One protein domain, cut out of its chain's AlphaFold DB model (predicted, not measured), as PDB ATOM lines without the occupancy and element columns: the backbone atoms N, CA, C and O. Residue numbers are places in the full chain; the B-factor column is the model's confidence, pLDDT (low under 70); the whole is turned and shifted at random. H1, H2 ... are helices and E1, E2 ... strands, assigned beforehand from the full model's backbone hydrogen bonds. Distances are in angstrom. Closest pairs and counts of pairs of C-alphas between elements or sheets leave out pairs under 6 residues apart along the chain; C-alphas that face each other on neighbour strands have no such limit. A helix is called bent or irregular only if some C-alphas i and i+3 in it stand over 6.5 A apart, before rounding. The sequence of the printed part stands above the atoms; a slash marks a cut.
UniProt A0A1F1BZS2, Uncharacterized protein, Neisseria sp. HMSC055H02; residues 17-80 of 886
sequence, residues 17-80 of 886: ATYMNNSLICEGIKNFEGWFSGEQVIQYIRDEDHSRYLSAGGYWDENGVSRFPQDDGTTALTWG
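Overview. This is residues 17 to 80 of the 886 residues of an uncharacterized protein of Neisseria sp. HMSC055H02 (UniProt A0A1F1BZS2). A flat, mostly irregular chain with little regular structure: helices H2 and H3 pack together at one end of the body, strand E1 with short paired runs lies toward the other, and residues 17 to 25, which include H1, stick out. The 64 printed residues run H1, H2, H3, E1, mostly helix, with 22 in named elements. The whole is only just loose, close to compact, with a radius of gyration of the C-alphas of 13.1 A, and spans 34 by 30 by 16 A.

Along the chain. H2, residues 38 to 46, is 12.1 A long and starts at C-alpha 38 (32.966, -35.385, 10.068). H3 is residues 50 to 54, E1 residues 66 to 69, 10.2 A long, ending at C-alpha 69 (38.964, -29.360, -4.959), and H1 residues 17 to 20.

Arrangement. H2 touches H3; their closest C-alphas, of Tyr 44 and Arg 52, are 5.5 A apart. H2 and E1 are only just apart, closest 8.1 A. E1 pairs with no named strand, but residues 59 to 60 pair antiparallel with 66 to 67, and 75 to 76 with 68 to 69. Every O i to N i+4 pair is within hydrogen-bond range in H2; H3 has 0 of 1, but 2 of 2 O i to N i+3 pairs, and H1 is too short for an O i to N i+4 pair.

Size, cuts and confidence. The farthest C-alphas, of Asp 47 and Asp 72, are 37.1 A apart. The printed part has no cut; links H1 to H2 and H3 to E1 are long. Mean pLDDT of the printed part is 73.4, with 17 residues under 70, among them 33 to 38.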
ATOM      1  N   ALA A  17      60.985 -32.644   4.008       66.25
ATOM      2  CA  ALA A  17      61.964 -31.847   3.275       66.25
ATOM      3  C   ALA A  17      61.502 -31.622   1.832       66.25
ATOM      4  O   ALA A  17      61.321 -30.474   1.427       66.25
ATOM      5  N   THR A  18      61.201 -32.688   1.091       70.00
ATOM      6  CA  THR A  18      60.642 -32.613  -0.264       70.00
ATOM      7  C   THR A  18      59.292 -31.904  -0.300       70.00
ATOM      8  O   THR A  18      59.092 -31.098  -1.204       70.00
ATOM      9  N   TYR A  19      58.387 -32.071   0.674       69.31
ATOM     10  CA  TYR A  19      57.157 -31.260   0.703       69.31
ATOM     11  C   TYR A  19      57.435 -29.761   0.924       69.31
ATOM     12  O   TYR A  19      56.913 -28.911   0.200       69.31
ATOM     13  N   MET A  20      58.274 -29.402   1.901       71.38
ATOM     14  CA  MET A  20      58.583 -27.996   2.205       71.38
ATOM     15  C   MET A  20      59.416 -27.325   1.104       71.38
ATOM     16  O   MET A  20      59.251 -26.131   0.869       71.38
ATOM     17  N   ASN A  21      60.231 -28.090   0.377       73.12
ATOM     18  CA  ASN A  21      60.927 -27.673  -0.841       73.12
ATOM     19  C   ASN A  21      60.087 -27.886  -2.123       73.12
ATOM     20  O   ASN A  21      60.594 -27.667  -3.219       73.12
ATOM     21  N   ASN A  22      58.801 -28.247  -2.006       69.25
ATOM     22  CA  ASN A  22      57.844 -28.415  -3.113       69.25
ATOM     23  C   ASN A  22      58.223 -29.470  -4.174       69.25
ATOM     24  O   ASN A  22      57.681 -29.451  -5.275       69.25
ATOM     25  N   SER A  23      59.142 -30.371  -3.838       66.94
ATOM     26  CA  SER A  23      59.626 -31.489  -4.653       66.94
ATOM     27  C   SER A  23      58.766 -32.756  -4.507       66.94
ATOM     28  O   SER A  23      58.988 -33.731  -5.221       66.94
ATOM     29  N   LEU A  24      57.796 -32.773  -3.583       69.25
ATOM     30  CA  LEU A  24      56.843 -33.876  -3.425       69.25
ATOM     31  C   LEU A  24      55.785 -33.861  -4.545       69.25
ATOM     32  O   LEU A  24      55.176 -32.830  -4.828       69.25
ATOM     33  N   ILE A  25      55.500 -35.024  -5.129       70.00
ATOM     34  CA  ILE A  25      54.344 -35.233  -6.010       70.00
ATOM     35  C   ILE A  25      53.144 -35.664  -5.154       70.00
ATOM     36  O   ILE A  25      53.198 -36.710  -4.512       70.00
ATOM     37  N   CYS A  26      52.059 -34.882  -5.156       68.06
ATOM     38  CA  CYS A  26      50.844 -35.178  -4.379       68.06
ATOM     39  C   CYS A  26      49.744 -35.896  -5.179       68.06
ATOM     40  O   CYS A  26      48.687 -36.204  -4.626       68.06
ATOM     41  N   GLU A  27      49.970 -36.148  -6.470       73.62
ATOM     42  CA  GLU A  27      49.020 -36.808  -7.373       73.62
ATOM     43  C   GLU A  27      48.582 -38.170  -6.807       73.62
ATOM     44  O   GLU A  27      49.391 -39.084  -6.653       73.62
ATOM     45  N   GLY A  28      47.294 -38.301  -6.469       73.44
ATOM     46  CA  GLY A  28      46.723 -39.534  -5.916       73.44
ATOM     47  C   GLY A  28      46.778 -39.689  -4.388       73.44
ATOM     48  O   GLY A  28      46.285 -40.701  -3.884       73.44
ATOM     49  N   ILE A  29      47.297 -38.716  -3.622       77.62
ATOM     50  CA  ILE A  29      47.146 -38.723  -2.153       77.62
ATOM     51  C   ILE A  29      45.649 -38.679  -1.803       77.62
ATOM     52  O   ILE A  29      44.912 -37.845  -2.322       77.62
ATOM     53  N   LYS A  30      45.201 -39.547  -0.891       77.88
ATOM     54  CA  LYS A  30      43.841 -39.578  -0.327       77.88
ATOM     55  C   LYS A  30      43.879 -39.904   1.163       77.88
ATOM     56  O   LYS A  30      44.812 -40.566   1.608       77.88
ATOM     57  N   ASN A  31      42.839 -39.504   1.894       73.81
ATOM     58  CA  ASN A  31      42.569 -39.980   3.255       73.81
ATOM     59  C   ASN A  31      42.436 -41.524   3.297       73.81
ATOM     60  O   ASN A  31      42.108 -42.165   2.291       73.81
ATOM     61  N   PHE A  32      42.704 -42.118   4.464       73.38
ATOM     62  CA  PHE A  32      42.685 -43.572   4.675       73.38
ATOM     63  C   PHE A  32      41.268 -44.166   4.618       73.38
ATOM     64  O   PHE A  32      40.273 -43.487   4.852       73.38
ATOM     65  N   GLU A  33      41.161 -45.456   4.298       68.75
ATOM     66  CA  GLU A  33      39.870 -46.134   4.143       68.75
ATOM     67  C   GLU A  33      39.137 -46.309   5.490       68.75
ATOM     68  O   GLU A  33      39.752 -46.617   6.508       68.75
ATOM     69  N   GLY A  34      37.816 -46.081   5.504       64.94
ATOM     70  CA  GLY A  34      36.989 -46.112   6.724       64.94
ATOM     71  C   GLY A  34      37.108 -44.882   7.642       64.94
ATOM     72  O   GLY A  34      36.629 -44.919   8.776       64.94
ATOM     73  N   TRP A  35      37.742 -43.804   7.171       63.50
ATOM     74  CA  TRP A  35      38.304 -42.734   8.004       63.50
ATOM     75  C   TRP A  35      37.823 -41.333   7.580       63.50
ATOM     76  O   TRP A  35      38.611 -40.471   7.194       63.50
ATOM     77  N   PHE A  36      36.499 -41.133   7.568       66.62
ATOM     78  CA  PHE A  36      35.884 -40.116   6.702       66.62
ATOM     79  C   PHE A  36      34.678 -39.345   7.246       66.62
ATOM     80  O   PHE A  36      34.325 -38.342   6.627       66.62
ATOM     81  N   SER A  37      34.007 -39.767   8.326       69.69
ATOM     82  CA  SER A  37      32.855 -38.986   8.796       69.69
ATOM     83  C   SER A  37      33.325 -37.748   9.561       69.69
ATOM     84  O   SER A  37      34.221 -37.820  10.410       69.69
ATOM     85  N   GLY A  38      32.686 -36.602   9.306       67.31
ATOM     86  CA  GLY A  38      32.966 -35.385  10.068       67.31
ATOM     87  C   GLY A  38      32.790 -35.578  11.577       67.31
ATOM     88  O   GLY A  38      33.528 -34.982  12.357       67.31
ATOM     89  N   GLU A  39      31.893 -36.476  11.999       72.75
ATOM     90  CA  GLU A  39      31.713 -36.861  13.403       72.75
ATOM     91  C   GLU A  39      32.914 -37.627  13.979       72.75
ATOM     92  O   GLU A  39      33.321 -37.324  15.098       72.75
ATOM     93  N   GLN A  40      33.522 -38.560  13.231       75.12
ATOM     94  CA  GLN A  40      34.740 -39.273  13.654       75.12
ATOM     95  C   GLN A  40      35.903 -38.296  13.869       75.12
ATOM     96  O   GLN A  40      36.548 -38.320  14.916       75.12
ATOM     97  N   VAL A  41      36.142 -37.395  12.912       72.06
ATOM     98  CA  VAL A  41      37.221 -36.393  13.001       72.06
ATOM     99  C   VAL A  41      36.959 -35.406  14.145       72.06
ATOM    100  O   VAL A  41      37.861 -35.110  14.929       72.06
ATOM    101  N   ILE A  42      35.710 -34.956  14.310       73.62
ATOM    102  CA  ILE A  42      35.269 -34.158  15.463       73.62
ATOM    103  C   ILE A  42      35.506 -34.902  16.782       73.62
ATOM    104  O   ILE A  42      35.920 -34.278  17.759       73.62
ATOM    105  N   GLN A  43      35.288 -36.215  16.828       76.56
ATOM    106  CA  GLN A  43      35.505 -37.010  18.031       76.56
ATOM    107  C   GLN A  43      37.001 -37.169  18.350       76.56
ATOM    108  O   GLN A  43      37.395 -36.893  19.481       76.56
ATOM    109  N   TYR A  44      37.862 -37.433  17.360       77.62
ATOM    110  CA  TYR A  44      39.323 -37.401  17.547       77.62
ATOM    111  C   TYR A  44      39.842 -36.027  18.008       77.62
ATOM    112  O   TYR A  44      40.802 -35.947  18.773       77.62
ATOM    113  N   ILE A  45      39.204 -34.927  17.587       73.06
ATOM    114  CA  ILE A  45      39.501 -33.577  18.097       73.06
ATOM    115  C   ILE A  45      39.025 -33.413  19.555       73.06
ATOM    116  O   ILE A  45      39.744 -32.829  20.362       73.06
ATOM    117  N   ARG A  46      37.841 -33.930  19.913       75.88
ATOM    118  CA  ARG A  46      37.266 -33.855  21.274       75.88
ATOM    119  C   ARG A  46      38.015 -34.684  22.315       75.88
ATOM    120  O   ARG A  46      38.029 -34.273  23.476       75.88
ATOM    121  N   ASP A  47      38.584 -35.812  21.901       79.00
ATOM    122  CA  ASP A  47      39.308 -36.764  22.752       79.00
ATOM    123  C   ASP A  47      40.830 -36.512  22.763       79.00
ATOM    124  O   ASP A  47      41.581 -37.253  23.391       79.00
ATOM    125  N   GLU A  48      41.287 -35.466  22.066       70.75
ATOM    126  CA  GLU A  48      42.702 -35.133  21.843       70.75
ATOM    127  C   GLU A  48      43.536 -36.285  21.236       70.75
ATOM    128  O   GLU A  48      44.770 -36.276  21.298       70.75
ATOM    129  N   ASP A  49      42.892 -37.201  20.509       76.62
ATOM    130  CA  ASP A  49      43.523 -38.329  19.824       76.62
ATOM    131  C   ASP A  49      44.439 -37.857  18.679       76.62
ATOM    132  O   ASP A  49      44.045 -37.064  17.812       76.62
ATOM    133  N   HIS A  50      45.680 -38.354  18.659       71.25
ATOM    134  CA  HIS A  50      46.659 -38.068  17.608       71.25
ATOM    135  C   HIS A  50      46.206 -38.531  16.213       71.25
ATOM    136  O   HIS A  50      46.713 -38.016  15.219       71.25
ATOM    137  N   SER A  51      45.217 -39.419  16.128       74.31
ATOM    138  CA  SER A  51      44.540 -39.836  14.899       74.31
ATOM    139  C   SER A  51      44.105 -38.647  14.029       74.31
ATOM    140  O   SER A  51      44.300 -38.676  12.816       74.31
ATOM    141  N   ARG A  52      43.669 -37.522  14.621       69.56
ATOM    142  CA  ARG A  52      43.311 -36.291  13.874       69.56
ATOM    143  C   ARG A  52      44.401 -35.779  12.913       69.56
ATOM    144  O   ARG A  52      44.107 -35.024  11.994       69.56
ATOM    145  N   TYR A  53      45.657 -36.169  13.135       66.62
ATOM    146  CA  TYR A  53      46.828 -35.759  12.363       66.62
ATOM    147  C   TYR A  53      47.151 -36.650  11.150       66.62
ATOM    148  O   TYR A  53      48.049 -36.302  10.382       66.62
ATOM    149  N   LEU A  54      46.432 -37.763  10.952       68.38
ATOM    150  CA  LEU A  54      46.563 -38.628   9.770       68.38
ATOM    151  C   LEU A  54      45.632 -38.210   8.615       68.38
ATOM    152  O   LEU A  54      45.563 -38.906   7.606       68.38
ATOM    153  N   SER A  55      44.920 -37.083   8.741       70.56
ATOM    154  CA  SER A  55      44.123 -36.535   7.641       70.56
ATOM    155  C   SER A  55      45.020 -35.941   6.548       70.56
ATOM    156  O   SER A  55      45.881 -35.098   6.808       70.56
ATOM    157  N   ALA A  56      44.748 -36.326   5.302       69.81
ATOM    158  CA  ALA A  56      45.285 -35.735   4.081       69.81
ATOM    159  C   ALA A  56      44.720 -34.323   3.794       69.81
ATOM    160  O   ALA A  56      45.045 -33.729   2.767       69.81
ATOM    161  N   GLY A  57      43.880 -33.782   4.685       71.25
ATOM    162  CA  GLY A  57      43.110 -32.558   4.487       71.25
ATOM    163  C   GLY A  57      41.830 -32.799   3.690       71.25
ATOM    164  O   GLY A  57      41.361 -33.930   3.595       71.25
ATOM    165  N   GLY A  58      41.299 -31.716   3.119       73.12
ATOM    166  CA  GLY A  58      40.032 -31.698   2.389       73.12
ATOM    167  C   GLY A  58      38.965 -30.831   3.064       73.12
ATOM    168  O   GLY A  58      39.207 -30.154   4.074       73.12
ATOM    169  N   TYR A  59      37.771 -30.845   2.481       72.31
ATOM    170  CA  TYR A  59      36.547 -30.315   3.074       72.31
ATOM    171  C   TYR A  59      35.443 -31.370   3.024       72.31
ATOM    172  O   TYR A  59      35.411 -32.189   2.109       72.31
ATOM    173  N   TRP A  60      34.528 -31.337   3.992       74.81
ATOM    174  CA  TRP A  60      33.330 -32.175   3.936       74.81
ATOM    175  C   TRP A  60      32.340 -31.615   2.916       74.81
ATOM    176  O   TRP A  60      31.965 -30.439   3.017       74.81
ATOM    177  N   ASP A  61      31.916 -32.459   1.976       74.50
ATOM    178  CA  ASP A  61      30.778 -32.193   1.098       74.50
ATOM    179  C   ASP A  61      29.439 -32.208   1.866       74.50
ATOM    180  O   ASP A  61      29.387 -32.413   3.083       74.50
ATOM    181  N   GLU A  62      28.337 -31.972   1.155       77.31
ATOM    182  CA  GLU A  62      26.975 -31.982   1.715       77.31
ATOM    183  C   GLU A  62      26.563 -33.331   2.340       77.31
ATOM    184  O   GLU A  62      25.687 -33.368   3.201       77.31
ATOM    185  N   ASN A  63      27.230 -34.425   1.955       75.12
ATOM    186  CA  ASN A  63      27.018 -35.777   2.470       75.12
ATOM    187  C   ASN A  63      27.984 -36.114   3.627       75.12
ATOM    188  O   ASN A  63      27.999 -37.242   4.118       75.12
ATOM    189  N   GLY A  64      28.798 -35.148   4.071       72.25
ATOM    190  CA  GLY A  64      29.765 -35.311   5.153       72.25
ATOM    191  C   GLY A  64      31.052 -36.039   4.758       72.25
ATOM    192  O   GLY A  64      31.809 -36.420   5.649       72.25
ATOM    193  N   VAL A  65      31.314 -36.242   3.460       75.75
ATOM    194  CA  VAL A  65      32.483 -36.975   2.948       75.75
ATOM    195  C   VAL A  65      33.609 -36.006   2.594       75.75
ATOM    196  O   VAL A  65      33.378 -34.984   1.951       75.75
ATOM    197  N   SER A  66      34.841 -36.343   2.980       77.50
ATOM    198  CA  SER A  66      36.049 -35.607   2.587       77.50
ATOM    199  C   SER A  66      36.226 -35.536   1.066       77.50
ATOM    200  O   SER A  66      36.251 -36.569   0.387       77.50
ATOM    201  N   ARG A  67      36.411 -34.323   0.534       80.25
ATOM    202  CA  ARG A  67      36.771 -34.052  -0.863       80.25
ATOM    203  C   ARG A  67      37.935 -33.073  -0.970       80.25
ATOM    204  O   ARG A  67      38.109 -32.179  -0.139       80.25
ATOM    205  N   PHE A  68      38.672 -33.196  -2.067       79.38
ATOM    206  CA  PHE A  68      39.688 -32.250  -2.514       79.38
ATOM    207  C   PHE A  68      39.179 -31.479  -3.736       79.38
ATOM    208  O   PHE A  68      38.684 -32.122  -4.671       79.38
ATOM    209  N   PRO A  69      39.299 -30.139  -3.771       76.12
ATOM    210  CA  PRO A  69      38.964 -29.360  -4.959       76.12
ATOM    211  C   PRO A  69      39.902 -29.719  -6.117       76.12
ATOM    212  O   PRO A  69      41.083 -30.002  -5.901       76.12
ATOM    213  N   GLN A  70      39.366 -29.719  -7.333       77.88
ATOM    214  CA  GLN A  70      40.100 -29.969  -8.574       77.88
ATOM    215  C   GLN A  70      40.261 -28.670  -9.384       77.88
ATOM    216  O   GLN A  70      39.627 -27.655  -9.096       77.88
ATOM    217  N   ASP A  71      41.126 -28.696 -10.397       70.00
ATOM    218  CA  ASP A  71      41.450 -27.561 -11.270       70.00
ATOM    219  C   ASP A  71      40.310 -27.159 -12.224       70.00
ATOM    220  O   ASP A  71      40.246 -26.009 -12.652       70.00
ATOM    221  N   ASP A  72      39.364 -28.063 -12.483       78.31
ATOM    222  CA  ASP A  72      38.110 -27.800 -13.205       78.31
ATOM    223  C   ASP A  72      36.966 -27.279 -12.303       78.31
ATOM    224  O   ASP A  72      35.838 -27.099 -12.765       78.31
ATOM    225  N   GLY A  73      37.238 -27.044 -11.014       74.00
ATOM    226  CA  GLY A  73      36.244 -26.632 -10.018       74.00
ATOM    227  C   GLY A  73      35.394 -27.776  -9.448       74.00
ATOM    228  O   GLY A  73      34.530 -27.522  -8.607       74.00
ATOM    229  N   THR A  74      35.628 -29.027  -9.858       84.25
ATOM    230  CA  THR A  74      34.963 -30.207  -9.287       84.25
ATOM    231  C   THR A  74      35.665 -30.698  -8.009       84.25
ATOM    232  O   THR A  74      36.464 -29.991  -7.387       84.25
ATOM    233  N   THR A  75      35.323 -31.905  -7.547       83.75
ATOM    234  CA  THR A  75      35.786 -32.461  -6.269       83.75
ATOM    235  C   THR A  75      36.096 -33.954  -6.419       83.75
ATOM    236  O   THR A  75      35.349 -34.668  -7.089       83.75
ATOM    237  N   ALA A  76      37.154 -34.447  -5.771       85.00
ATOM    238  CA  ALA A  76      37.525 -35.866  -5.796       85.00
ATOM    239  C   ALA A  76      37.941 -36.397  -4.412       85.00
ATOM    240  O   ALA A  76      38.211 -35.632  -3.488       85.00
ATOM    241  N   LEU A  77      38.017 -37.727  -4.273       84.00
ATOM    242  CA  LEU A  77      38.546 -38.405  -3.072       84.00
ATOM    243  C   LEU A  77      40.079 -38.325  -2.951       84.00
ATOM    244  O   LEU A  77      40.627 -38.619  -1.891       84.00
ATOM    245  N   THR A  78      40.763 -37.954  -4.032       82.19
ATOM    246  CA  THR A  78      42.212 -37.750  -4.100       82.19
ATOM    247  C   THR A  78      42.531 -36.281  -4.349       82.19
ATOM    248  O   THR A  78      41.796 -35.594  -5.063       82.19
ATOM    249  N   TRP A  79      43.682 -35.826  -3.862       74.31
ATOM    250  CA  TRP A  79      44.359 -34.660  -4.425       74.31
ATOM    251  C   TRP A  79      44.475 -34.819  -5.949       74.31
ATOM    252  O   TRP A  79      44.759 -35.916  -6.445       74.31
ATOM    253  N   GLY A  80      44.223 -33.729  -6.679       68.88
ATOM    254  CA  GLY A  80      44.310 -33.700  -8.140       68.88
ATOM    255  C   GLY A  80      45.741 -33.871  -8.653       68.88
ATOM    256  O   GLY A  80      46.657 -34.237  -7.915       68.88
TER     257      GLY A  80